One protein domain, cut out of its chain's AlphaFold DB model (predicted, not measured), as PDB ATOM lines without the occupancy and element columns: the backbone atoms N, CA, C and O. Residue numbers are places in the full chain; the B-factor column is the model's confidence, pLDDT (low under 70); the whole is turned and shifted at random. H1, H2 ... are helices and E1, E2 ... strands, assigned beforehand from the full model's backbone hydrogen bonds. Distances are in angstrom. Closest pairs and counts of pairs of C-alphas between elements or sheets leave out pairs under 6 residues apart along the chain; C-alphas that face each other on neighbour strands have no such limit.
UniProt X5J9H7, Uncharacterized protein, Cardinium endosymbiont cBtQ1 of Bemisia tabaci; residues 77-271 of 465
ATOM      1  N   MET A  77     292.403 297.307 292.097       93.12
ATOM      2  CA  MET A  77     291.052 297.270 291.525       93.12
ATOM      3  C   MET A  77     291.050 296.767 290.080       93.12
ATOM      4  O   MET A  77     290.208 295.949 289.718       93.12
ATOM      5  N   VAL A  78     292.002 297.217 289.256       94.50
ATOM      6  CA  VAL A  78     292.142 296.754 287.866       94.50
ATOM      7  C   VAL A  78     292.391 295.249 287.832       94.50
ATOM      8  O   VAL A  78     291.732 294.543 287.071       94.50
ATOM      9  N   SER A  79     293.273 294.731 288.690       92.69
ATOM     10  CA  SER A  79     293.519 293.291 288.778       92.69
ATOM     11  C   SER A  79     292.335 292.504 289.334       92.69
ATOM     12  O   SER A  79     292.075 291.427 288.808       92.69
ATOM     13  N   GLN A  80     291.602 293.025 290.328       90.81
ATOM     14  CA  GLN A  80     290.357 292.419 290.828       90.81
ATOM     15  C   GLN A  80     289.318 292.287 289.704       90.81
ATOM     16  O   GLN A  80     288.790 291.204 289.469       90.81
ATOM     17  N   VAL A  81     289.044 293.371 288.968       91.56
ATOM     18  CA  VAL A  81     288.078 293.350 287.858       91.56
ATOM     19  C   VAL A  81     288.548 292.400 286.755       91.56
ATOM     20  O   VAL A  81     287.772 291.581 286.266       91.56
ATOM     21  N   ARG A  82     289.824 292.488 286.365       93.12
ATOM     22  CA  ARG A  82     290.370 291.719 285.246       93.12
ATOM     23  C   ARG A  82     290.404 290.221 285.518       93.12
ATOM     24  O   ARG A  82     289.959 289.457 284.666       93.12
ATOM     25  N   SER A  83     290.922 289.787 286.669       91.12
ATOM     26  CA  SER A  83     291.009 288.357 286.999       91.12
ATOM     27  C   SER A  83     289.626 287.715 287.031       91.12
ATOM     28  O   SER A  83     289.434 286.615 286.513       91.12
ATOM     29  N   LYS A  84     288.634 288.431 287.560       90.06
ATOM     30  CA  LYS A  84     287.260 287.958 287.588       90.06
ATOM     31  C   LYS A  84     286.624 287.930 286.201       90.06
ATOM     32  O   LYS A  84     285.953 286.955 285.884       90.06
ATOM     33  N   GLN A  85     286.874 288.925 285.348       90.88
ATOM     34  CA  GLN A  85     286.420 288.909 283.951       90.88
ATOM     35  C   GLN A  85     286.932 287.669 283.208       90.88
ATOM     36  O   GLN A  85     286.168 286.986 282.528       90.88
ATOM     37  N   LEU A  86     288.217 287.345 283.383       92.81
ATOM     38  CA  LEU A  86     288.837 286.148 282.812       92.81
ATOM     39  C   LEU A  86     288.236 284.860 283.400       92.81
ATOM     40  O   LEU A  86     287.931 283.938 282.651       92.81
ATOM     41  N   SER A  87     287.973 284.827 284.709       91.25
ATOM     42  CA  SER A  87     287.308 283.695 285.369       91.25
ATOM     43  C   SER A  87     285.909 283.434 284.816       91.25
ATOM     44  O   SER A  87     285.598 282.305 284.432       91.25
ATOM     45  N   ILE A  88     285.074 284.475 284.719       90.69
ATOM     46  CA  ILE A  88     283.728 284.377 284.137       90.69
ATOM     47  C   ILE A  88     283.813 283.922 282.678       90.69
ATOM     48  O   ILE A  88     283.041 283.060 282.251       90.69
ATOM     49  N   ARG A  89     284.775 284.456 281.915       93.31
ATOM     50  CA  ARG A  89     285.004 284.042 280.532       93.31
ATOM     51  C   ARG A  89     285.254 282.537 280.441       93.31
ATOM     52  O   ARG A  89     284.559 281.818 279.725       93.31
ATOM     53  N   ASP A  90     286.247 282.062 281.181       93.06
ATOM     54  CA  ASP A  90     286.720 280.686 281.088       93.06
ATOM     55  C   ASP A  90     285.662 279.686 281.553       93.06
ATOM     56  O   ASP A  90     285.477 278.646 280.918       93.06
ATOM     57  N   ILE A  91     284.926 280.001 282.622       90.38
ATOM     58  CA  ILE A  91     283.895 279.097 283.135       90.38
ATOM     59  C   ILE A  91     282.682 279.015 282.203       90.38
ATOM     60  O   ILE A  91     282.162 277.922 281.972       90.38
ATOM     61  N   GLN A  92     282.269 280.134 281.604       93.12
ATOM     62  CA  GLN A  92     281.212 280.139 280.595       93.12
ATOM     63  C   GLN A  92     281.638 279.370 279.346       93.12
ATOM     64  O   GLN A  92     280.858 278.566 278.841       93.12
ATOM     65  N   ASN A  93     282.880 279.543 278.887       94.06
ATOM     66  CA  ASN A  93     283.410 278.805 277.739       94.06
ATOM     67  C   ASN A  93     283.500 277.299 278.028       94.06
ATOM     68  O   ASN A  93     283.120 276.485 277.187       94.06
ATOM     69  N   LYS A  94     283.933 276.916 279.236       91.81
ATOM     70  CA  LYS A  94     283.959 275.515 279.681       91.81
ATOM     71  C   LYS A  94     282.557 274.905 279.686       91.81
ATOM     72  O   LYS A  94     282.367 273.803 279.176       91.81
ATOM     73  N   LEU A  95     281.572 275.618 280.231       92.12
ATOM     74  CA  LEU A  95     280.187 275.151 280.277       92.12
ATOM     75  C   LEU A  95     279.568 275.068 278.877       92.12
ATOM     76  O   LEU A  95     278.925 274.073 278.547       92.12
ATOM     77  N   LEU A  96     279.823 276.066 278.029       95.31
ATOM     78  CA  LEU A  96     279.394 276.074 276.636       95.31
ATOM     79  C   LEU A  96     279.979 274.888 275.862       95.31
ATOM     80  O   LEU A  96     279.244 274.233 275.132       95.31
ATOM     81  N   ALA A  97     281.259 274.556 276.051       94.38
ATOM     82  CA  ALA A  97     281.879 273.401 275.402       94.38
ATOM     83  C   ALA A  97     281.198 272.074 275.793       94.38
ATOM     84  O   ALA A  97     280.937 271.230 274.932       94.38
ATOM     85  N   LEU A  98     280.848 271.901 277.074       93.81
ATOM     86  CA  LEU A  98     280.089 270.734 277.541       93.81
ATOM     87  C   LEU A  98     278.686 270.684 276.921       93.81
ATOM     88  O   LEU A  98     278.238 269.620 276.492       93.81
ATOM     89  N   ILE A  99     278.012 271.833 276.840       95.94
ATOM     90  CA  ILE A  99     276.697 271.962 276.203       95.94
ATOM     91  C   ILE A  99     276.784 271.615 274.718       95.94
ATOM     92  O   ILE A  99     276.001 270.790 274.264       95.94
ATOM     93  N   LYS A 100     277.747 272.168 273.971       95.69
ATOM     94  CA  LYS A 100     277.956 271.876 272.543       95.69
ATOM     95  C   LYS A 100     278.097 270.379 272.292       95.69
ATOM     96  O   LYS A 100     277.351 269.831 271.484       95.69
ATOM     97  N   LYS A 101     278.963 269.707 273.059       94.44
ATOM     98  CA  LYS A 101     279.130 268.250 272.986       94.44
ATOM     99  C   LYS A 101     277.806 267.522 273.236       94.44
ATOM    100  O   LYS A 101     277.449 266.603 272.504       94.44
ATOM    101  N   LYS A 102     277.047 267.945 274.252       94.25
ATOM    102  CA  LYS A 102     275.770 267.309 274.590       94.25
ATOM    103  C   LYS A 102     274.682 267.556 273.544       94.25
ATOM    104  O   LYS A 102     273.858 266.677 273.298       94.25
ATOM    105  N   LEU A 103     274.686 268.732 272.922       93.56
ATOM    106  CA  LEU A 103     273.798 269.073 271.817       93.56
ATOM    107  C   LEU A 103     274.095 268.198 270.603       93.56
ATOM    108  O   LEU A 103     273.160 267.620 270.072       93.56
ATOM    109  N   GLU A 104     275.365 268.022 270.224       90.50
ATOM    110  CA  GLU A 104     275.761 267.144 269.113       90.50
ATOM    111  C   GLU A 104     275.300 265.693 269.305       90.50
ATOM    112  O   GLU A 104     274.889 265.048 268.342       90.50
ATOM    113  N   GLU A 105     275.349 265.173 270.537       90.06
ATOM    114  CA  GLU A 105     274.779 263.864 270.886       90.06
ATOM    115  C   GLU A 105     273.256 263.864 270.667       90.06
ATOM    116  O   GLU A 105     272.726 263.031 269.938       90.06
ATOM    117  N   LYS A 106     272.543 264.836 271.248       86.94
ATOM    118  CA  LYS A 106     271.074 264.896 271.212       86.94
ATOM    119  C   LYS A 106     270.497 265.163 269.824       86.94
ATOM    120  O   LYS A 106     269.444 264.615 269.513       86.94
ATOM    121  N   THR A 107     271.157 265.974 268.999       83.00
ATOM    122  CA  THR A 107     270.697 266.310 267.642       83.00
ATOM    123  C   THR A 107     270.930 265.193 266.626       83.00
ATOM    124  O   THR A 107     270.407 265.265 265.520       83.00
ATOM    125  N   LYS A 108     271.718 264.163 266.968       80.00
ATOM    126  CA  LYS A 108     271.778 262.926 266.171       80.00
ATOM    127  C   LYS A 108     270.525 262.080 266.373       80.00
ATOM    128  O   LYS A 108     270.026 261.495 265.418       80.00
ATOM    129  N   ASP A 109     270.013 262.067 267.601       71.06
ATOM    130  CA  ASP A 109     268.868 261.246 268.000       71.06
ATOM    131  C   ASP A 109     267.516 261.964 267.818       71.06
ATOM    132  O   ASP A 109     266.472 261.320 267.761       71.06
ATOM    133  N   HIS A 110     267.514 263.301 267.760       72.38
ATOM    134  CA  HIS A 110     266.316 264.146 267.702       72.38
ATOM    135  C   HIS A 110     266.502 265.291 266.701       72.38
ATOM    136  O   HIS A 110     267.620 265.748 266.471       72.38
ATOM    137  N   ASN A 111     265.406 265.830 266.153       82.19
ATOM    138  CA  ASN A 111     265.496 267.056 265.359       82.19
ATOM    139  C   ASN A 111     265.924 268.255 266.244       82.19
ATOM    140  O   ASN A 111     265.652 268.298 267.448       82.19
ATOM    141  N   GLY A 112     266.616 269.235 265.651       83.75
ATOM    142  CA  GLY A 112     267.121 270.405 266.384       83.75
ATOM    143  C   GLY A 112     266.015 271.208 267.077       83.75
ATOM    144  O   GLY A 112     266.206 271.678 268.196       83.75
ATOM    145  N   GLU A 113     264.833 271.289 266.467       88.75
ATOM    146  CA  GLU A 113     263.662 271.978 267.020       88.75
ATOM    147  C   GLU A 113     263.178 271.358 268.342       88.75
ATOM    148  O   GLU A 113     262.920 272.079 269.304       88.75
ATOM    149  N   THR A 114     263.139 270.025 268.443       92.00
ATOM    150  CA  THR A 114     262.764 269.309 269.674       92.00
ATOM    151  C   THR A 114     263.760 269.598 270.790       92.00
ATOM    152  O   THR A 114     263.365 269.808 271.937       92.00
ATOM    153  N   VAL A 115     265.056 269.656 270.468       93.06
ATOM    154  CA  VAL A 115     266.099 269.993 271.448       93.06
ATOM    155  C   VAL A 115     265.965 271.445 271.916       93.06
ATOM    156  O   VAL A 115     266.054 271.710 273.116       93.06
ATOM    157  N   VAL A 116     265.689 272.388 271.010       95.50
ATOM    158  CA  VAL A 116     265.414 273.788 271.377       95.50
ATOM    159  C   VAL A 116     264.170 273.886 272.262       95.50
ATOM    160  O   VAL A 116     264.198 274.574 273.281       95.50
ATOM    161  N   GLN A 117     263.094 273.171 271.931       96.25
ATOM    162  CA  GLN A 117     261.869 273.187 272.728       96.25
ATOM    163  C   GLN A 117     262.076 272.580 274.122       96.25
ATOM    164  O   GLN A 117     261.545 273.108 275.099       96.25
ATOM    165  N   LEU A 118     262.892 271.525 274.241       95.88
ATOM    166  CA  LEU A 118     263.317 270.972 275.529       95.88
ATOM    167  C   LEU A 118     264.029 272.034 276.381       95.88
ATOM    168  O   LEU A 118     263.687 272.207 277.549       95.88
ATOM    169  N   ILE A 119     264.968 272.780 275.791       96.94
ATOM    170  CA  ILE A 119     265.688 273.868 276.469       96.94
ATOM    171  C   ILE A 119     264.733 274.976 276.926       96.94
ATOM    172  O   ILE A 119     264.830 275.441 278.061       96.94
ATOM    173  N   ILE A 120     263.801 275.386 276.065       98.12
ATOM    174  CA  ILE A 120     262.800 276.410 276.391       98.12
ATOM    175  C   ILE A 120     261.921 275.960 277.560       98.12
ATOM    176  O   ILE A 120     261.669 276.752 278.466       98.12
ATOM    177  N   ASN A 121     261.478 274.702 277.563       98.00
ATOM    178  CA  ASN A 121     260.673 274.153 278.653       98.00
ATOM    179  C   ASN A 121     261.467 274.126 279.968       98.00
ATOM    180  O   ASN A 121     260.967 274.611 280.977       98.00
ATOM    181  N   GLY A 122     262.726 273.675 279.943       97.38
ATOM    182  CA  GLY A 122     263.585 273.685 281.131       97.38
ATOM    183  C   GLY A 122     263.831 275.093 281.685       97.38
ATOM    184  O   GLY A 122     263.686 275.324 282.883       97.38
ATOM    185  N   LEU A 123     264.115 276.077 280.820       97.44
ATOM    186  CA  LEU A 123     264.220 277.488 281.225       97.44
ATOM    187  C   LEU A 123     262.919 278.007 281.847       97.44
ATOM    188  O   LEU A 123     262.963 278.709 282.858       97.44
ATOM    189  N   LYS A 124     261.764 277.655 281.272       98.19
ATOM    190  CA  LYS A 124     260.446 278.033 281.793       98.19
ATOM    191  C   LYS A 124     260.196 277.442 283.183       98.19
ATOM    192  O   LYS A 124     259.793 278.175 284.084       98.19
ATOM    193  N   ASP A 125     260.505 276.166 283.385       97.50
ATOM    194  CA  ASP A 125     260.340 275.485 284.674       97.50
ATOM    195  C   ASP A 125     261.279 276.057 285.747       97.50
ATOM    196  O   ASP A 125     260.861 276.337 286.878       97.50
ATOM    197  N   HIS A 126     262.539 276.325 285.391       96.56
ATOM    198  CA  HIS A 126     263.483 276.992 286.286       96.56
ATOM    199  C   HIS A 126     263.055 278.430 286.608       96.56
ATOM    200  O   HIS A 126     263.211 278.883 287.745       96.56
ATOM    201  N   CYS A 127     262.485 279.156 285.644       96.12
ATOM    202  CA  CYS A 127     261.947 280.495 285.859       96.12
ATOM    203  C   CYS A 127     260.776 280.471 286.860       96.12
ATOM    204  O   CYS A 127     260.821 281.185 287.864       96.12
ATOM    205  N   HIS A 128     259.795 279.582 286.670       96.50
ATOM    206  CA  HIS A 128     258.676 279.409 287.603       96.50
ATOM    207  C   HIS A 128     259.143 279.053 289.021       96.50
ATOM    208  O   HIS A 128     258.686 279.655 289.994       96.50
ATOM    209  N   THR A 129     260.095 278.126 289.143       96.12
ATOM    210  CA  THR A 129     260.677 277.737 290.438       96.12
ATOM    211  C   THR A 129     261.366 278.924 291.114       96.12
ATOM    212  O   THR A 129     261.112 279.220 292.281       96.12
ATOM    213  N   SER A 130     262.178 279.678 290.365       94.56
ATOM    214  CA  SER A 130     262.851 280.883 290.872       94.56
ATOM    215  C   SER A 130     261.857 281.944 291.341       94.56
ATOM    216  O   SER A 130     262.089 282.611 292.347       94.56
ATOM    217  N   GLN A 131     260.739 282.102 290.630       94.56
ATOM    218  CA  GLN A 131     259.680 283.031 291.007       94.56
ATOM    219  C   GLN A 131     258.993 282.606 292.308       94.56
ATOM    220  O   GLN A 131     258.762 283.446 293.182       94.56
ATOM    221  N   ALA A 132     258.688 281.313 292.454       95.44
ATOM    222  CA  ALA A 132     258.101 280.757 293.667       95.44
ATOM    223  C   ALA A 132     259.028 280.955 294.874       95.44
ATOM    224  O   ALA A 132     258.584 281.460 295.907       95.44
ATOM    225  N   ILE A 133     260.325 280.661 294.715       94.69
ATOM    226  CA  ILE A 133     261.347 280.929 295.734       94.69
ATOM    227  C   ILE A 133     261.384 282.420 296.071       94.69
ATOM    228  O   ILE A 133     261.256 282.777 297.237       94.69
ATOM    229  N   ASN A 134     261.488 283.311 295.082       90.69
ATOM    230  CA  ASN A 134     261.529 284.756 295.327       90.69
ATOM    231  C   ASN A 134     260.274 285.270 296.052       90.69
ATOM    232  O   ASN A 134     260.375 286.147 296.909       90.69
ATOM    233  N   ASN A 135     259.092 284.732 295.747       92.69
ATOM    234  CA  ASN A 135     257.861 285.077 296.455       92.69
ATOM    235  C   ASN A 135     257.865 284.574 297.901       92.69
ATOM    236  O   ASN A 135     257.472 285.321 298.793       92.69
ATOM    237  N   TYR A 136     258.361 283.360 298.141       93.62
ATOM    238  CA  TYR A 136     258.546 282.833 299.490       93.62
ATOM    239  C   TYR A 136     259.561 283.666 300.285       93.62
ATOM    240  O   TYR A 136     259.281 284.094 301.398       93.62
ATOM    241  N   LEU A 137     260.705 284.014 299.693       90.38
ATOM    242  CA  LEU A 137     261.734 284.821 300.350       90.38
ATOM    243  C   LEU A 137     261.224 286.191 300.803       90.38
ATOM    244  O   LEU A 137     261.755 286.722 301.774       90.38
ATOM    245  N   LYS A 138     260.186 286.769 300.179       89.00
ATOM    246  CA  LYS A 138     259.569 288.027 300.646       89.00
ATOM    247  C   LYS A 138     258.997 287.910 302.061       89.00
ATOM    248  O   LYS A 138     259.084 288.894 302.792       89.00
ATOM    249  N   THR A 139     258.510 286.737 302.468       91.44
ATOM    250  CA  THR A 139     257.936 286.503 303.805       91.44
ATOM    251  C   THR A 139     258.980 286.148 304.867       91.44
ATOM    252  O   THR A 139     258.684 286.218 306.055       91.44
ATOM    253  N   VAL A 140     260.204 285.800 304.462       90.44
ATOM    254  CA  VAL A 140     261.287 285.363 305.357       90.44
ATOM    255  C   VAL A 140     262.123 286.551 305.845       90.44
ATOM    256  O   VAL A 140     262.450 287.450 305.068       90.44
ATOM    257  N   HIS A 141     262.509 286.570 307.119       88.38
ATOM    258  CA  HIS A 141     263.332 287.642 307.684       88.38
ATOM    259  C   HIS A 141     264.779 287.595 307.167       88.38
ATOM    260  O   HIS A 141     265.355 286.522 306.982       88.38
ATOM    261  N   VAL A 142     265.392 288.762 306.926       82.62
ATOM    262  CA  VAL A 142     266.752 288.848 306.355       82.62
ATOM    263  C   VAL A 142     267.804 288.247 307.290       82.62
ATOM    264  O   VAL A 142     268.820 287.740 306.827       82.62
ATOM    265  N   GLU A 143     267.540 288.231 308.592       81.88
ATOM    266  CA  GLU A 143     268.371 287.624 309.628       81.88
ATOM    267  C   GLU A 143     268.464 286.097 309.487       81.88
ATOM    268  O   GLU A 143     269.447 285.512 309.927       81.88
ATOM    269  N   GLN A 144     267.483 285.453 308.842       81.75
ATOM    270  CA  GLN A 144     267.470 284.001 308.642       81.75
ATOM    271  C   GLN A 144     268.247 283.581 307.392       81.75
ATOM    272  O   GLN A 144     268.917 282.556 307.392       81.75
ATOM    273  N   ILE A 145     268.187 284.371 306.320       80.06
ATOM    274  CA  ILE A 145     268.684 283.981 304.985       80.06
ATOM    275  C   ILE A 145     269.855 284.831 304.482       80.06
ATOM    276  O   ILE A 145     270.603 284.413 303.602       80.06
ATOM    277  N   GLY A 146     270.042 286.018 305.049       77.12
ATOM    278  CA  GLY A 146     271.017 287.008 304.617       77.12
ATOM    279  C   GLY A 146     270.539 287.914 303.484       77.12
ATOM    280  O   GLY A 146     269.692 287.573 302.658       77.12
ATOM    281  N   PHE A 147     271.134 289.107 303.440       72.69
ATOM    282  CA  PHE A 147     270.808 290.154 302.472       72.69
ATOM    283  C   PHE A 147     271.005 289.757 300.997       72.69
ATOM    284  O   PHE A 147     270.121 290.067 300.196       72.69
ATOM    285  N   PRO A 148     272.101 289.084 300.575       74.25
ATOM    286  CA  PRO A 148     272.253 288.770 299.158       74.25
ATOM    287  C   PRO A 148     271.181 287.777 298.682       74.25
ATOM    288  O   PRO A 148     270.671 287.937 297.575       74.25
ATOM    289  N   VAL A 149     270.775 286.831 299.538       80.38
ATOM    290  CA  VAL A 149     269.717 285.848 299.257       80.38
ATOM    291  C   VAL A 149     268.345 286.515 299.174       80.38
ATOM    292  O   VAL A 149     267.598 286.260 298.232       80.38
ATOM    293  N   LYS A 150     268.024 287.410 300.121       81.75
ATOM    294  CA  LYS A 150     266.738 288.127 300.172       81.75
ATOM    295  C   LYS A 150     266.412 288.862 298.865       81.75
ATOM    296  O   LYS A 150     265.244 288.931 298.491       81.75
ATOM    297  N   SER A 151     267.434 289.361 298.170       75.94
ATOM    298  CA  SER A 151     267.300 290.107 296.913       75.94
ATOM    299  C   SER A 151     267.871 289.339 295.710       75.94
ATOM    300  O   SER A 151     268.542 289.921 294.856       75.94
ATOM    301  N   ASN A 152     267.657 288.021 295.633       80.31
ATOM    302  CA  ASN A 152     268.172 287.220 294.523       80.31
ATOM    303  C   ASN A 152     267.539 287.595 293.161       80.31
ATOM    304  O   ASN A 152     266.317 287.683 293.010       80.31
ATOM    305  N   LYS A 153     268.389 287.747 292.138       82.19
ATOM    306  CA  LYS A 153     268.026 288.100 290.757       82.19
ATOM    307  C   LYS A 153     267.884 286.921 289.801       82.19
ATOM    308  O   LYS A 153     267.512 287.156 288.653       82.19
ATOM    309  N   THR A 154     268.136 285.684 290.232       87.94
ATOM    310  CA  THR A 154     268.114 284.517 289.334       87.94
ATOM    311  C   THR A 154     266.823 284.421 288.516       87.94
ATOM    312  O   THR A 154     266.891 284.158 287.321       87.94
ATOM    313  N   TYR A 155     265.660 284.727 289.107       90.75
ATOM    314  CA  TYR A 155     264.391 284.811 288.370       90.75
ATOM    315  C   TYR A 155     264.461 285.784 287.183       90.75
ATOM    316  O   TYR A 155     264.164 285.392 286.061       90.75
ATOM    317  N   LEU A 156     264.899 287.028 287.409       88.56
ATOM    318  CA  LEU A 156     264.994 288.046 286.358       88.56
ATOM    319  C   LEU A 156     265.951 287.606 285.243       88.56
ATOM    320  O   LEU A 156     265.621 287.727 284.068       88.56
ATOM    321  N   GLN A 157     267.113 287.063 285.609       90.00
ATOM    322  CA  GLN A 157     268.112 286.589 284.645       90.00
ATOM    323  C   GLN A 157     267.582 285.427 283.797       90.00
ATOM    324  O   GLN A 157     267.810 285.397 282.590       90.00
ATOM    325  N   LEU A 158     266.844 284.496 284.407       94.00
ATOM    326  CA  LEU A 158     266.212 283.391 283.690       94.00
ATOM    327  C   LEU A 158     265.073 283.864 282.787       94.00
ATOM    328  O   LEU A 158     264.964 283.353 281.678       94.00
ATOM    329  N   SER A 159     264.269 284.845 283.207       93.88
ATOM    330  CA  SER A 159     263.245 285.450 282.344       93.88
ATOM    331  C   SER A 159     263.871 286.107 281.115       93.88
ATOM    332  O   SER A 159     263.473 285.808 279.996       93.88
ATOM    333  N   MET A 160     264.918 286.919 281.308       93.19
ATOM    334  CA  MET A 160     265.650 287.551 280.204       93.19
ATOM    335  C   MET A 160     266.234 286.514 279.238       93.19
ATOM    336  O   MET A 160     266.129 286.666 278.021       93.19
ATOM    337  N   ALA A 161     266.831 285.444 279.772       95.44
ATOM    338  CA  ALA A 161     267.348 284.346 278.967       95.44
ATOM    339  C   ALA A 161     266.230 283.624 278.198       95.44
ATOM    340  O   ALA A 161     266.377 283.387 277.003       95.44
ATOM    341  N   LEU A 162     265.115 283.297 278.857       97.50
ATOM    342  CA  LEU A 162     263.970 282.619 278.250       97.50
ATOM    343  C   LEU A 162     263.400 283.422 277.077       97.50
ATOM    344  O   LEU A 162     263.247 282.861 275.992       97.50
ATOM    345  N   ASP A 163     263.146 284.715 277.281       95.75
ATOM    346  CA  ASP A 163     262.614 285.609 276.248       95.75
ATOM    347  C   ASP A 163     263.541 285.642 275.026       95.75
ATOM    348  O   ASP A 163     263.105 285.508 273.878       95.75
ATOM    349  N   TRP A 164     264.852 285.737 275.264       95.38
ATOM    350  CA  TRP A 164     265.830 285.735 274.183       95.38
ATOM    351  C   TRP A 164     265.885 284.394 273.446       95.38
ATOM    352  O   TRP A 164     265.794 284.385 272.219       95.38
ATOM    353  N   VAL A 165     265.959 283.259 274.149       96.56
ATOM    354  CA  VAL A 165     265.984 281.927 273.515       96.56
ATOM    355  C   VAL A 165     264.713 281.684 272.696       96.56
ATOM    356  O   VAL A 165     264.789 281.176 271.577       96.56
ATOM    357  N   GLN A 166     263.547 282.105 273.196       96.94
ATOM    358  CA  GLN A 166     262.289 282.032 272.452       96.94
ATOM    359  C   GLN A 166     262.298 282.887 271.180       96.94
ATOM    360  O   GLN A 166     261.723 282.466 270.176       96.94
ATOM    361  N   SER A 167     262.968 284.043 271.193       95.56
ATOM    362  CA  SER A 167     263.124 284.890 270.001       95.56
ATOM    363  C   SER A 167     264.088 284.307 268.955       95.56
ATOM    364  O   SER A 167     264.055 284.715 267.800       95.56
ATOM    365  N   GLN A 168     264.950 283.361 269.349       94.19
ATOM    366  CA  GLN A 168     266.028 282.806 268.520       94.19
ATOM    367  C   GLN A 168     265.810 281.338 268.124       94.19
ATOM    368  O   GLN A 168     266.753 280.704 267.658       94.19
ATOM    369  N   LYS A 169     264.606 280.775 268.308       92.06
ATOM    370  CA  LYS A 169     264.324 279.326 268.190       92.06
ATOM    371  C   LYS A 169     265.011 278.626 267.014       92.06
ATOM    372  O   LYS A 169     265.634 277.587 267.207       92.06
ATOM    373  N   GLU A 170     264.917 279.205 265.822       90.88
ATOM    374  CA  GLU A 170     265.418 278.607 264.578       90.88
ATOM    375  C   GLU A 170     266.950 278.557 264.502       90.88
ATOM    376  O   GLU A 170     267.522 277.631 263.930       90.88
ATOM    377  N   VAL A 171     267.627 279.536 265.103       93.62
ATOM    378  CA  VAL A 171     269.083 279.722 264.997       93.62
ATOM    379  C   VAL A 171     269.813 279.486 266.317       93.62
ATOM    380  O   VAL A 171     271.035 279.561 266.364       93.62
ATOM    381  N   PHE A 172     269.097 279.167 267.396       95.00
ATOM    382  CA  PHE A 172     269.654 279.116 268.745       95.00
ATOM    383  C   PHE A 172     270.805 278.109 268.884       95.00
ATOM    384  O   PHE A 172     271.874 278.456 269.385       95.00
ATOM    385  N   ILE A 173     270.624 276.878 268.391       94.00
ATOM    386  CA  ILE A 173     271.689 275.864 268.413       94.00
ATOM    387  C   ILE A 173     272.883 276.324 267.569       94.00
ATOM    388  O   ILE A 173     274.020 276.196 268.014       94.00
ATOM    389  N   ALA A 174     272.641 276.893 266.383       93.56
ATOM    390  CA  ALA A 174     273.709 277.393 265.517       93.56
ATOM    391  C   ALA A 174     274.505 278.524 266.190       93.56
ATOM    392  O   ALA A 174     275.734 278.505 266.163       93.56
ATOM    393  N   ASN A 175     273.818 279.446 266.867       95.38
ATOM    394  CA  ASN A 175     274.430 280.514 267.652       95.38
ATOM    395  C   ASN A 175     275.334 279.940 268.750       95.38
ATOM    396  O   ASN A 175     276.509 280.302 268.820       95.38
ATOM    397  N   LEU A 176     274.839 278.986 269.548       95.56
ATOM    398  CA  LEU A 176     275.664 278.335 270.569       95.56
ATOM    399  C   LEU A 176     276.900 277.675 269.953       95.56
ATOM    400  O   LEU A 176     277.995 277.861 270.476       95.56
ATOM    401  N   GLN A 177     276.753 276.964 268.828       93.69
ATOM    402  CA  GLN A 177     277.871 276.330 268.120       93.69
ATOM    403  C   GLN A 177     278.923 277.341 267.635       93.69
ATOM    404  O   GLN A 177     280.115 277.038 267.655       93.69
ATOM    405  N   GLN A 178     278.511 278.565 267.307       95.31
ATOM    406  CA  GLN A 178     279.376 279.676 266.891       95.31
ATOM    407  C   GLN A 178     279.862 280.570 268.049       95.31
ATOM    408  O   GLN A 178     280.296 281.698 267.813       95.31
ATOM    409  N   ASP A 179     279.773 280.102 269.299       95.56
ATOM    410  CA  ASP A 179     280.180 280.870 270.488       95.56
ATOM    411  C   ASP A 179     279.432 282.206 270.628       95.56
ATOM    412  O   ASP A 179     279.981 283.231 271.055       95.56
ATOM    413  N   LYS A 180     278.154 282.193 270.237       95.88
ATOM    414  CA  LYS A 180     277.218 283.298 270.407       95.88
ATOM    415  C   LYS A 180     276.277 283.005 271.564       95.88
ATOM    416  O   LYS A 180     275.543 282.018 271.569       95.88
ATOM    417  N   LEU A 181     276.334 283.880 272.557       95.31
ATOM    418  CA  LEU A 181     275.581 283.816 273.802       95.31
ATOM    419  C   LEU A 181     274.470 284.870 273.769       95.31
ATOM    420  O   LEU A 181     274.043 285.286 272.690       95.31
ATOM    421  N   TYR A 182     273.978 285.275 274.939       94.06
ATOM    422  CA  TYR A 182     272.897 286.246 275.076       94.06
ATOM    423  C   TYR A 182     273.125 287.498 274.201       94.06
ATOM    424  O   TYR A 182     274.254 287.976 274.068       94.06
ATOM    425  N   HIS A 183     272.061 287.976 273.545       92.88
ATOM    426  CA  HIS A 183     272.096 289.021 272.505       92.88
ATOM    427  C   HIS A 183     272.997 288.732 271.289       92.88
ATOM    428  O   HIS A 183     273.405 289.649 270.582       92.88
ATOM    429  N   ASN A 184     273.278 287.457 270.997       93.62
ATOM    430  CA  ASN A 184     274.170 287.049 269.906       93.62
ATOM    431  C   ASN A 184     275.599 287.615 270.063       93.62
ATOM    432  O   ASN A 184     276.315 287.867 269.090       93.62
ATOM    433  N   LEU A 185     276.019 287.836 271.308       94.69
ATOM    434  CA  LEU A 185     277.331 288.373 271.642       94.69
ATOM    435  C   LEU A 185     278.292 287.243 271.999       94.69
ATOM    436  O   LEU A 185     277.907 286.229 272.578       94.69
ATOM    437  N   SER A 186     279.563 287.425 271.657       92.38
ATOM    438  CA  SER A 186     280.621 286.497 272.053       92.38
ATOM    439  C   SER A 186     281.243 286.935 273.371       92.38
ATOM    440  O   SER A 186     281.432 288.128 273.617       92.38
ATOM    441  N   ASN A 187     281.626 285.956 274.183       91.12
ATOM    442  CA  ASN A 187     282.295 286.137 275.467       91.12
ATOM    443  C   ASN A 187     283.780 286.509 275.299       91.12
ATOM    444  O   ASN A 187     284.693 285.807 275.734       91.12
ATOM    445  N   PHE A 188     284.035 287.586 274.564       90.81
ATOM    446  CA  PHE A 188     285.375 288.068 274.266       90.81
ATOM    447  C   PHE A 188     285.803 289.100 275.308       90.81
ATOM    448  O   PHE A 188     285.056 290.027 275.610       90.81
ATOM    449  N   VAL A 189     287.016 288.953 275.839       89.56
ATOM    450  CA  VAL A 189     287.621 289.896 276.787       89.56
ATOM    451  C   VAL A 189     288.702 290.695 276.053       89.56
ATOM    452  O   VAL A 189     289.726 290.105 275.705       89.56
ATOM    453  N   PRO A 190     288.505 292.005 275.805       86.12
ATOM    454  CA  PRO A 190     289.512 292.838 275.149       86.12
ATOM    455  C   PRO A 190     290.815 292.883 275.946       86.12
ATOM    456  O   PRO A 190     290.795 293.013 277.172       86.12
ATOM    457  N   VAL A 191     291.958 292.786 275.266       80.31
ATOM    458  CA  VAL A 191     293.290 292.771 275.903       80.31
ATOM    459  C   VAL A 191     293.717 294.143 276.439       80.31
ATOM    460  O   VAL A 191     294.527 294.221 277.356       80.31
ATOM    461  N   ASP A 192     293.131 295.209 275.908       82.00
ATOM    462  CA  ASP A 192     293.541 296.605 276.060       82.00
ATOM    463  C   ASP A 192     292.586 297.455 276.911       82.00
ATOM    464  O   ASP A 192     292.889 298.613 277.191       82.00
ATOM    465  N   GLY A 193     291.463 296.892 277.359       85.88
ATOM    466  CA  GLY A 193     290.437 297.640 278.075       85.88
ATOM    467  C   GLY A 193     289.789 296.876 279.221       85.88
ATOM    468  O   GLY A 193     289.671 295.647 279.213       85.88
ATOM    469  N   LEU A 194     289.326 297.644 280.205       90.81
ATOM    470  CA  LEU A 194     288.384 297.186 281.216       90.81
ATOM    471  C   LEU A 194     286.943 297.420 280.741       90.81
ATOM    472  O   LEU A 194     286.691 298.328 279.946       90.81
ATOM    473  N   PRO A 195     285.975 296.637 281.238       89.38
ATOM    474  CA  PRO A 195     284.569 296.888 280.953       89.38
ATOM    475  C   PRO A 195     284.133 298.276 281.429       89.38
ATOM    476  O   PRO A 195     284.461 298.692 282.541       89.38
ATOM    477  N   ILE A 196     283.350 298.969 280.604       88.81
ATOM    478  CA  ILE A 196     282.700 300.230 280.972       88.81
ATOM    479  C   ILE A 196     281.306 299.902 281.497       88.81
ATOM    480  O   ILE A 196     280.489 299.325 280.779       88.81
ATOM    481  N   LEU A 197     281.032 300.249 282.749       86.19
ATOM    482  CA  LEU A 197     279.733 300.012 283.366       86.19
ATOM    483  C   LEU A 197     278.633 300.796 282.639       86.19
ATOM    484  O   LEU A 197     278.837 301.948 282.265       86.19
ATOM    485  N   GLN A 198     277.455 300.181 282.503       81.81
ATOM    486  CA  GLN A 198     276.312 300.656 281.709       81.81
ATOM    487  C   GLN A 198     276.518 300.627 280.193       81.81
ATOM    488  O   GLN A 198     275.761 301.264 279.461       81.81
ATOM    489  N   SER A 199     277.497 299.869 279.695       84.69
ATOM    490  CA  SER A 199     277.633 299.678 278.249       84.69
ATOM    491  C   SER A 199     276.347 299.089 277.646       84.69
ATOM    492  O   SER A 199     275.710 298.245 278.286       84.69
ATOM    493  N   PRO A 200     275.949 299.472 276.420       85.00
ATOM    494  CA  PRO A 200     274.731 298.954 275.804       85.00
ATOM    495  C   PRO A 200     274.760 297.421 275.671       85.00
ATOM    496  O   PRO A 200     275.627 296.852 275.008       85.00
ATOM    497  N   SER A 201     273.815 296.743 276.330       85.38
ATOM    498  CA  SER A 201     273.771 295.273 276.389       85.38
ATOM    499  C   SER A 201     273.461 294.577 275.066       85.38
ATOM    500  O   SER A 201     273.723 293.390 274.942       85.38
ATOM    501  N   ASP A 202     272.968 295.275 274.053       87.38
ATOM    502  CA  ASP A 202     272.736 294.729 272.709       87.38
ATOM    503  C   ASP A 202     274.008 294.644 271.849       87.38
ATOM    504  O   ASP A 202     274.022 293.968 270.822       87.38
ATOM    505  N   SER A 203     275.083 295.324 272.252       88.75
ATOM    506  CA  SER A 203     276.292 295.484 271.436       88.75
ATOM    507  C   SER A 203     277.594 295.224 272.190       88.75
ATOM    508  O   SER A 203     278.633 295.021 271.557       88.75
ATOM    509  N   VAL A 204     277.563 295.185 273.525       88.75
ATOM    510  CA  VAL A 204     278.738 294.937 274.368       88.75
ATOM    511  C   VAL A 204     278.446 293.804 275.343       88.75
ATOM    512  O   VAL A 204     277.451 293.837 276.059       88.75
ATOM    513  N   PHE A 205     279.317 292.792 275.404       90.19
ATOM    514  CA  PHE A 205     279.122 291.660 276.317       90.19
ATOM    515  C   PHE A 205     279.430 292.008 277.779       90.19
ATOM    516  O   PHE A 205     278.805 291.469 278.676       90.19
ATOM    517  N   TRP A 206     280.381 292.905 278.042       89.12
ATOM    518  CA  TRP A 206     280.808 293.243 279.403       89.12
ATOM    519  C   TRP A 206     280.372 294.641 279.838       89.12
ATOM    520  O   TRP A 206     280.118 295.514 279.012       89.12
ATOM    521  N   GLY A 207     280.358 294.876 281.154       84.62
ATOM    522  CA  GLY A 207     279.972 296.169 281.727       84.62
ATOM    523  C   GLY A 207     278.458 296.386 281.794       84.62
ATOM    524  O   GLY A 207     277.999 297.508 281.974       84.62
ATOM    525  N   ASN A 208     277.689 295.314 281.647       84.94
ATOM    526  CA  ASN A 208     276.239 295.252 281.781       84.94
ATOM    527  C   ASN A 208     275.846 293.845 282.261       84.94
ATOM    528  O   ASN A 208     276.713 293.052 282.615       84.94
ATOM    529  N   GLU A 209     274.550 293.545 282.256       84.81
ATOM    530  CA  GLU A 209     273.962 292.306 282.765       84.81
ATOM    531  C   GLU A 209     274.251 291.033 281.948       84.81
ATOM    532  O   GLU A 209     273.974 289.931 282.433       84.81
ATOM    533  N   ASN A 210     274.782 291.146 280.727       89.94
ATOM    534  CA  ASN A 210     274.945 290.013 279.815       89.94
ATOM    535  C   ASN A 210     275.758 288.842 280.385       89.94
ATOM    536  O   ASN A 210     275.326 287.702 280.175       89.94
ATOM    537  N   PRO A 211     276.891 289.033 281.097       90.38
ATOM    538  CA  PRO A 211     277.642 287.904 281.631       90.38
ATOM    539  C   PRO A 211     276.828 287.156 282.701       90.38
ATOM    540  O   PRO A 211     276.840 285.926 282.741       90.38
ATOM    541  N   SER A 212     276.028 287.848 283.506       89.25
ATOM    542  CA  SER A 212     275.179 287.224 284.519       89.25
ATOM    543  C   SER A 212     274.010 286.458 283.906       89.25
ATOM    544  O   SER A 212     273.777 285.304 284.269       89.25
ATOM    545  N   VAL A 213     273.325 287.051 282.924       91.69
ATOM    546  CA  VAL A 213     272.233 286.398 282.185       91.69
ATOM    547  C   VAL A 213     272.759 285.171 281.448       91.69
ATOM    548  O   VAL A 213     272.175 284.094 281.534       91.69
ATOM    549  N   THR A 214     273.916 285.299 280.798       94.00
ATOM    550  CA  THR A 214     274.593 284.195 280.114       94.00
ATOM    551  C   THR A 214     274.946 283.067 281.079       94.00
ATOM    552  O   THR A 214     274.707 281.903 280.770       94.00
ATOM    553  N   THR A 215     275.461 283.386 282.268       92.88
ATOM    554  CA  THR A 215     275.773 282.381 283.294       92.88
ATOM    555  C   THR A 215     274.519 281.612 283.716       92.88
ATOM    556  O   THR A 215     274.524 280.381 283.697       92.88
ATOM    557  N   ALA A 216     273.423 282.312 284.033       93.31
ATOM    558  CA  ALA A 216     272.151 281.683 284.398       93.31
ATOM    559  C   ALA A 216     271.594 280.809 283.268       93.31
ATOM    560  O   ALA A 216     271.190 279.667 283.497       93.31
ATOM    561  N   MET A 217     271.636 281.317 282.037       95.81
ATOM    562  CA  MET A 217     271.210 280.596 280.846       95.81
ATOM    563  C   MET A 217     271.997 279.295 280.660       95.81
ATOM    564  O   MET A 217     271.393 278.235 280.514       95.81
ATOM    565  N   LEU A 218     273.332 279.350 280.699       95.50
ATOM    566  CA  LEU A 218     274.177 278.175 280.486       95.50
ATOM    567  C   LEU A 218     273.989 277.128 281.595       95.50
ATOM    568  O   LEU A 218     273.886 275.945 281.284       95.50
ATOM    569  N   ILE A 219     273.874 277.537 282.866       94.44
ATOM    570  CA  ILE A 219     273.576 276.610 283.974       94.44
ATOM    571  C   ILE A 219     272.230 275.910 283.746       94.44
ATOM    572  O   ILE A 219     272.134 274.688 283.858       94.44
ATOM    573  N   SER A 220     271.197 276.675 283.382       95.44
ATOM    574  CA  SER A 220     269.856 276.149 283.117       95.44
ATOM    575  C   SER A 220     269.840 275.158 281.949       95.44
ATOM    576  O   SER A 220     269.220 274.097 282.042       95.44
ATOM    577  N   ILE A 221     270.543 275.476 280.857       96.06
ATOM    578  CA  ILE A 221     270.671 274.588 279.694       96.06
ATOM    579  C   ILE A 221     271.408 273.310 280.086       96.06
ATOM    580  O   ILE A 221     270.945 272.217 279.773       96.06
ATOM    581  N   ALA A 222     272.527 273.431 280.800       94.38
ATOM    582  CA  ALA A 222     273.312 272.283 281.227       94.38
ATOM    583  C   ALA A 222     272.483 271.317 282.088       94.38
ATOM    584  O   ALA A 222     272.443 270.124 281.785       94.38
ATOM    585  N   ALA A 223     271.754 271.837 283.080       93.19
ATOM    586  CA  ALA A 223     270.859 271.042 283.919       93.19
ATOM    587  C   ALA A 223     269.761 270.350 283.095       93.19
ATOM    588  O   ALA A 223     269.572 269.139 283.205       93.19
ATOM    589  N   THR A 224     269.106 271.089 282.192       95.00
ATOM    590  CA  THR A 224     268.073 270.555 281.284       95.00
ATOM    591  C   THR A 224     268.599 269.420 280.399       95.00
ATOM    592  O   THR A 224     267.903 268.441 280.139       95.00
ATOM    593  N   LEU A 225     269.850 269.521 279.942       93.12
ATOM    594  CA  LEU A 225     270.499 268.499 279.118       93.12
ATOM    595  C   LEU A 225     271.077 267.328 279.938       93.12
ATOM    596  O   LEU A 225     271.712 266.433 279.370       93.12
ATOM    597  N   GLY A 226     270.860 267.312 281.258       90.69
ATOM    598  CA  GLY A 226     271.347 266.274 282.166       90.69
ATOM    599  C   GLY A 226     272.859 266.318 282.393       90.69
ATOM    600  O   GLY A 226     273.453 265.313 282.787       90.69
ATOM    601  N   ILE A 227     273.501 267.457 282.127       90.69
ATOM    602  CA  ILE A 227     274.897 267.679 282.489       90.69
ATOM    603  C   ILE A 227     274.907 267.880 284.002       90.69
ATOM    604  O   ILE A 227     274.328 268.842 284.499       90.69
ATOM    605  N   LYS A 228     275.538 266.953 284.729       70.94
ATOM    606  CA  LYS A 228     275.793 267.068 286.167       70.94
ATOM    607  C   LYS A 228     277.174 267.692 286.362       70.94
ATOM    608  O   LYS A 228     278.157 266.950 286.381       70.94
ATOM    609  N   PRO A 229     277.305 269.023 286.425       56.97
ATOM    610  CA  PRO A 229     278.539 269.601 286.925       56.97
ATOM    611  C   PRO A 229     278.737 269.131 288.374       56.97
ATOM    612  O   PRO A 229     277.791 269.128 289.162       56.97
ATOM    613  N   ASP A 230     279.966 268.741 288.713       55.44
ATOM    614  CA  ASP A 230     280.464 268.755 290.099       55.44
ATOM    615  C   ASP A 230     280.026 270.087 290.746       55.44
ATOM    616  O   ASP A 230     279.978 271.074 289.995       55.44
ATOM    617  N   PRO A 231     279.618 270.130 292.040       54.94
ATOM    618  CA  PRO A 231     278.710 271.154 292.565       54.94
ATOM    619  C   PRO A 231     279.118 272.511 292.031       54.94
ATOM    620  O   PRO A 231     280.276 272.872 292.212       54.94
ATOM    621  N   ILE A 232     278.195 273.163 291.310       58.22
ATOM    622  CA  ILE A 232     278.430 274.282 290.386       58.22
ATOM    623  C   ILE A 232     279.337 275.337 291.031       58.22
ATOM    624  O   ILE A 232     278.884 276.324 291.607       58.22
ATOM    625  N   ASN A 233     280.642 275.101 290.950       63.06
ATOM    626  CA  ASN A 233     281.660 276.020 291.389       63.06
ATOM    627  C   ASN A 233     281.972 276.840 290.154       63.06
ATOM    628  O   ASN A 233     282.611 276.364 289.212       63.06
ATOM    629  N   ILE A 234     281.434 278.052 290.133       78.25
ATOM    630  CA  ILE A 234     281.620 278.999 289.045       78.25
ATOM    631  C   ILE A 234     282.295 280.229 289.647       78.25
ATOM    632  O   ILE A 234     281.617 281.226 289.911       78.25
ATOM    633  N   PRO A 235     283.620 280.168 289.896       81.06
ATOM    634  CA  PRO A 235     284.351 281.277 290.491       81.06
ATOM    635  C   PRO A 235     284.060 282.588 289.756       81.06
ATOM    636  O   PRO A 235     283.979 282.624 288.524       81.06
ATOM    637  N   ALA A 236     283.889 283.661 290.524       80.69
ATOM    638  CA  ALA A 236     283.499 285.005 290.095       80.69
ATOM    639  C   ALA A 236     282.105 285.185 289.466       80.69
ATOM    640  O   ALA A 236     281.572 286.289 289.569       80.69
ATOM    641  N   ALA A 237     281.508 284.169 288.833       84.19
ATOM    642  CA  ALA A 237     280.226 284.316 288.127       84.19
ATOM    643  C   ALA A 237     279.012 283.847 288.940       84.19
ATOM    644  O   ALA A 237     277.911 284.375 288.757       84.19
ATOM    645  N   ALA A 238     279.193 282.872 289.833       82.81
ATOM    646  CA  ALA A 238     278.153 282.446 290.754       82.81
ATOM    647  C   ALA A 238     278.727 281.991 292.098       82.81
ATOM    648  O   ALA A 238     279.852 281.504 292.189       82.81
ATOM    649  N   THR A 239     277.956 282.132 293.171       80.12
ATOM    650  CA  THR A 239     278.380 281.681 294.502       80.12
ATOM    651  C   THR A 239     277.247 280.997 295.232       80.12
ATOM    652  O   THR A 239     276.111 281.469 295.224       80.12
ATOM    653  N   VAL A 240     277.583 279.888 295.888       81.00
ATOM    654  CA  VAL A 240     276.688 279.185 296.799       81.00
ATOM    655  C   VAL A 240     276.674 279.924 298.135       81.00
ATOM    656  O   VAL A 240     277.691 280.020 298.813       81.00
ATOM    657  N   TYR A 241     275.509 280.426 298.522       79.94
ATOM    658  CA  TYR A 241     275.256 280.997 299.838       79.94
ATOM    659  C   TYR A 241     274.447 280.021 300.670       79.94
ATOM    660  O   TYR A 241     273.383 279.572 300.243       79.94
ATOM    661  N   HIS A 242     274.921 279.733 301.876       81.62
ATOM    662  CA  HIS A 242     274.087 279.104 302.892       81.62
ATOM    663  C   HIS A 242     273.251 280.168 303.597       81.62
ATOM    664  O   HIS A 242     273.631 281.337 303.652       81.62
ATOM    665  N   PHE A 243     272.117 279.772 304.160       83.88
ATOM    666  CA  PHE A 243     271.316 280.671 304.987       83.88
ATOM    667  C   PHE A 243     272.041 281.030 306.293       83.88
ATOM    668  O   PHE A 243     272.859 280.255 306.789       83.88
ATOM    669  N   PHE A 244     271.768 282.227 306.825       77.31
ATOM    670  CA  PHE A 244     272.373 282.706 308.074       77.31
ATOM    671  C   PHE A 244     271.999 281.814 309.259       77.31
ATOM    672  O   PHE A 244     272.855 281.458 310.070       77.31
ATOM    673  N   ASP A 245     270.725 281.445 309.345       81.31
ATOM    674  CA  ASP A 245     270.236 280.476 310.308       81.31
ATOM    675  C   ASP A 245     270.481 279.058 309.776       81.31
ATOM    676  O   ASP A 245     269.884 278.629 308.788       81.31
ATOM    677  N   ARG A 246     271.348 278.302 310.462       81.38
ATOM    678  CA  ARG A 246     271.678 276.909 310.111       81.38
ATOM    679  C   ARG A 246     270.479 275.958 310.245       81.38
ATOM    680  O   ARG A 246     270.511 274.872 309.665       81.38
ATOM    681  N   GLY A 247     269.460 276.335 311.019       84.81
ATOM    682  CA  GLY A 247     268.214 275.585 311.172       84.81
ATOM    683  C   GLY A 247     267.191 275.866 310.071       84.81
ATOM    684  O   GLY A 247     266.295 275.047 309.859       84.81
ATOM    685  N   PHE A 248     267.329 276.977 309.346       88.50
ATOM    686  CA  PHE A 248     266.391 277.359 308.298       88.50
ATOM    687  C   PHE A 248     266.543 276.470 307.056       88.50
ATOM    688  O   PHE A 248     267.648 276.191 306.584       88.50
ATOM    689  N   GLN A 249     265.408 276.032 306.512       93.06
ATOM    690  CA  GLN A 249     265.329 275.240 305.290       93.06
ATOM    691  C   GLN A 249     264.157 275.713 304.440       93.06
ATOM    692  O   GLN A 249     263.108 276.086 304.968       93.06
ATOM    693  N   PHE A 250     264.308 275.642 303.120       92.31
ATOM    694  CA  PHE A 250     263.159 275.772 302.239       92.31
ATOM    695  C   PHE A 250     262.168 274.619 302.446       92.31
ATOM    696  O   PHE A 250     262.584 273.490 302.722       92.31
ATOM    697  N   PRO A 251     260.858 274.865 302.254       91.69
ATOM    698  CA  PRO A 251     259.864 273.801 302.206       91.69
ATOM    699  C   PRO A 251     260.241 272.731 301.173       91.69
ATOM    700  O   PRO A 251     260.678 273.061 300.073       91.69
ATOM    701  N   HIS A 252     260.006 271.456 301.502       81.88
ATOM    702  CA  HIS A 252     260.431 270.301 300.695       81.88
ATOM    703  C   HIS A 252     260.011 270.380 299.214       81.88
ATOM    704  O   HIS A 252     260.755 269.962 298.339       81.88
ATOM    705  N   ASN A 253     258.843 270.959 298.925       87.19
ATOM    706  CA  ASN A 253     258.293 271.035 297.567       87.19
ATOM    707  C   ASN A 253     258.606 272.354 296.842       87.19
ATOM    708  O   ASN A 253     258.138 272.558 295.726       87.19
ATOM    709  N   LEU A 254     259.345 273.273 297.475       93.00
ATOM    710  CA  LEU A 254     259.675 274.567 296.874       93.00
ATOM    711  C   LEU A 254     260.849 274.462 295.888       93.00
ATOM    712  O   LEU A 254     260.910 275.230 294.932       93.00
ATOM    713  N   VAL A 255     261.771 273.526 296.130       91.69
ATOM    714  CA  VAL A 255     262.992 273.345 295.337       91.69
ATOM    715  C   VAL A 255     263.027 271.912 294.792       91.69
ATOM    716  O   VAL A 255     263.400 271.006 295.534       91.69
ATOM    717  N   PRO A 256     262.611 271.674 293.536       90.25
ATOM    718  CA  PRO A 256     262.690 270.353 292.922       90.25
ATOM    719  C   PRO A 256     264.143 269.982 292.592       90.25
ATOM    720  O   PRO A 256     264.951 270.857 292.287       90.25
ATOM    721  N   ASP A 257     264.454 268.683 292.556       86.56
ATOM    722  CA  ASP A 257     265.807 268.162 292.271       86.56
ATOM    723  C   ASP A 257     266.372 268.605 290.912       86.56
ATOM    724  O   ASP A 257     267.586 268.636 290.709       86.56
ATOM    725  N   SER A 258     265.498 268.935 289.959       87.38
ATOM    726  CA  SER A 258     265.888 269.439 288.642       87.38
ATOM    727  C   SER A 258     266.384 270.885 288.667       87.38
ATOM    728  O   SER A 258     267.053 271.297 287.723       87.38
ATOM    729  N   TYR A 259     266.076 271.661 289.711       92.12
ATOM    730  CA  TYR A 259     266.396 273.082 289.777       92.12
ATOM    731  C   TYR A 259     267.840 273.316 290.248       92.12
ATOM    732  O   TYR A 259     268.161 273.060 291.407       92.12
ATOM    733  N   PRO A 260     268.729 273.872 289.403       91.06
ATOM    734  CA  PRO A 260     270.160 273.888 289.699       91.06
ATOM    735  C   PRO A 260     270.613 275.073 290.564       91.06
ATOM    736  O   PRO A 260     271.789 275.153 290.901       91.06
ATOM    737  N   PHE A 261     269.730 276.021 290.899       91.06
ATOM    738  CA  PHE A 261     270.123 277.284 291.545       91.06
ATOM    739  C   PHE A 261     269.812 277.350 293.042       91.06
ATOM    740  O   PHE A 261     270.062 278.375 293.676       91.06
ATOM    741  N   ALA A 262     269.263 276.293 293.633       90.88
ATOM    742  CA  ALA A 262     269.043 276.217 295.070       90.88
ATOM    743  C   ALA A 262     269.057 274.768 295.549       90.88
ATOM    744  O   ALA A 262     268.817 273.840 294.786       90.88
ATOM    745  N   SER A 263     269.298 274.600 296.841       89.25
ATOM    746  CA  SER A 263     268.980 273.389 297.592       89.25
ATOM    747  C   SER A 263     268.068 273.764 298.758       89.25
ATOM    748  O   SER A 263     267.767 274.939 298.964       89.25
ATOM    749  N   GLN A 264     267.679 272.802 299.595       89.19
ATOM    750  CA  GLN A 264     266.917 273.103 300.812       89.19
ATOM    751  C   GLN A 264     267.622 274.080 301.765       89.19
ATOM    752  O   GLN A 264     266.943 274.710 302.566       89.19
ATOM    753  N   ARG A 265     268.956 274.209 301.714       86.69
ATOM    754  CA  ARG A 265     269.746 275.017 302.669       86.69
ATOM    755  C   ARG A 265     270.623 276.084 302.024       86.69
ATOM    756  O   ARG A 265     271.315 276.816 302.732       86.69
ATOM    757  N   THR A 266     270.655 276.131 300.699       85.88
ATOM    758  CA  THR A 266     271.561 277.010 299.966       85.88
ATOM    759  C   THR A 266     270.893 277.601 298.744       85.88
ATOM    760  O   THR A 266     269.942 277.046 298.197       85.88
ATOM    761  N   MET A 267     271.433 278.720 298.283       86.81
ATOM    762  CA  MET A 267     271.090 279.305 296.997       86.81
ATOM    763  C   MET A 267     272.347 279.668 296.230       86.81
ATOM    764  O   MET A 267     273.319 280.147 296.808       86.81
ATOM    765  N   ILE A 268     272.307 279.466 294.921       86.00
ATOM    766  CA  ILE A 268     273.320 279.949 293.996       86.00
ATOM    767  C   ILE A 268     272.896 281.333 293.529       86.00
ATOM    768  O   ILE A 268     271.844 281.504 292.914       86.00
ATOM    769  N   LEU A 269     273.723 282.325 293.825       81.94
ATOM    770  CA  LEU A 269     273.512 283.698 293.391       81.94
ATOM    771  C   LEU A 269     274.432 283.974 292.214       81.94
ATOM    772  O   LEU A 269     275.631 283.709 292.291       81.94
ATOM    773  N   ILE A 270     273.855 284.490 291.133       83.69
ATOM    774  CA  ILE A 270     274.548 284.703 289.865       83.69
ATOM    775  C   ILE A 270     274.699 286.186 289.612       83.69
ATOM    776  O   ILE A 270     273.703 286.905 289.522       83.69
ATOM    777  N   GLY A 271     275.924 286.608 289.317       74.44
ATOM    778  CA  GLY A 271     276.120 287.742 288.437       74.44
ATOM    779  C   GLY A 271     277.421 288.492 288.604       74.44
ATOM    780  O   GLY A 271     278.330 288.071 289.310       74.44
TER     781      GLY A 271
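What this domain is: This is residues 77 to 271 of the 465 residues of an uncharacterized protein of Cardinium endosymbiont cBtQ1 of Bemisia tabaci (UniProt X5J9H7). Two long helices, H1 and H2, meet near one end as a V, and H7 crosses between its arms in the middle of the domain. H5 packs along H2, short H6 sits inside the corner of the V, and a small hairpin of two strands, E1 and E2, lies beyond H7 on the open side, with tiny H3 and H4 near the far end of H2. The 195 printed residues hold seven named helices and then two named strands, in the order H1 to H7, E1, E2. The class is mostly helix, and the one sheet is antiparallel. The whole is compact, with a radius of gyration of the C-alphas of 16.9 A and spans of 45 by 45 by 28 A.

Where its parts are: The sheet is E1, residues 238 to 242, and E2, residues 266 to 270, ending at C-alpha 270 (274.548, 284.703, 289.865). H7 is residues 210 to 224, 20.7 A long. H1, residues 77 to 109, runs 48.4 A from C-alpha 77 (291.052, 297.270, 291.525). H2, residues 112 to 139, runs 41.8 A to C-alpha 139 (257.936, 286.503, 303.805). H3 is residues 142 to 145, H4 147 to 150, H5 154 to 167, 20.0 A long, and H6 172 to 177.

How they stand to each other: E1 and E2 are an antiparallel hairpin at 156 degrees; N 239 and O 269 are 2.9 A apart and N 241 and O 267 are 2.8 A apart, within hydrogen-bond range. The closest C-alphas of H7 and E2, Ser 212 and Ile 270, are 5.9 A apart. H7 touches H1 at Ile 99 and Ala 222, 6.1 A, the same way at a shallow tilt of 33 degrees, only just short of steep. H7 touches H5 at Val 213 and Gln 157, 4.8 A, about perpendicular at 81 degrees. The hub, H2, touches five helices, among them H7, at Gly 122 and Thr 224, 5.5 A. H2 touches H5 at Ser 130 and Tyr 155, 4.9 A, opposite ways at a shallow tilt of 26 degrees. H1 and H2 only just touch, with 3 pairs of C-alphas within 8 A, the closest Thr 107 and Val 115, 7.0 A. H6 touches H1 at Gln 177 and Lys 100, 6.3 A. H4 and H2 only just touch, with 3 pairs of C-alphas within 8 A, the closest Lys 150 and Leu 137, 6.0 A. H3 is close to H4 but not clearly touching: Val 142 and Lys 150, 6.2 A. In H5, H6 and H7 every O i to N i+4 pair is within hydrogen-bond range; H1 has 27 of 29 and H2 23 of 24, while H3 and H4 are too short for such a pair.

The domain as a whole: The C-alphas farthest apart, those of Lys 108 and Glu 143, are 50.1 A apart. The printed part has no cut. The links H6 to H7, H7 to E1 and E1 to E2 are long, with 32, 13 and 23 residues. The mean pLDDT of the printed part is 88.8, and residues 229 to 233 are under 70.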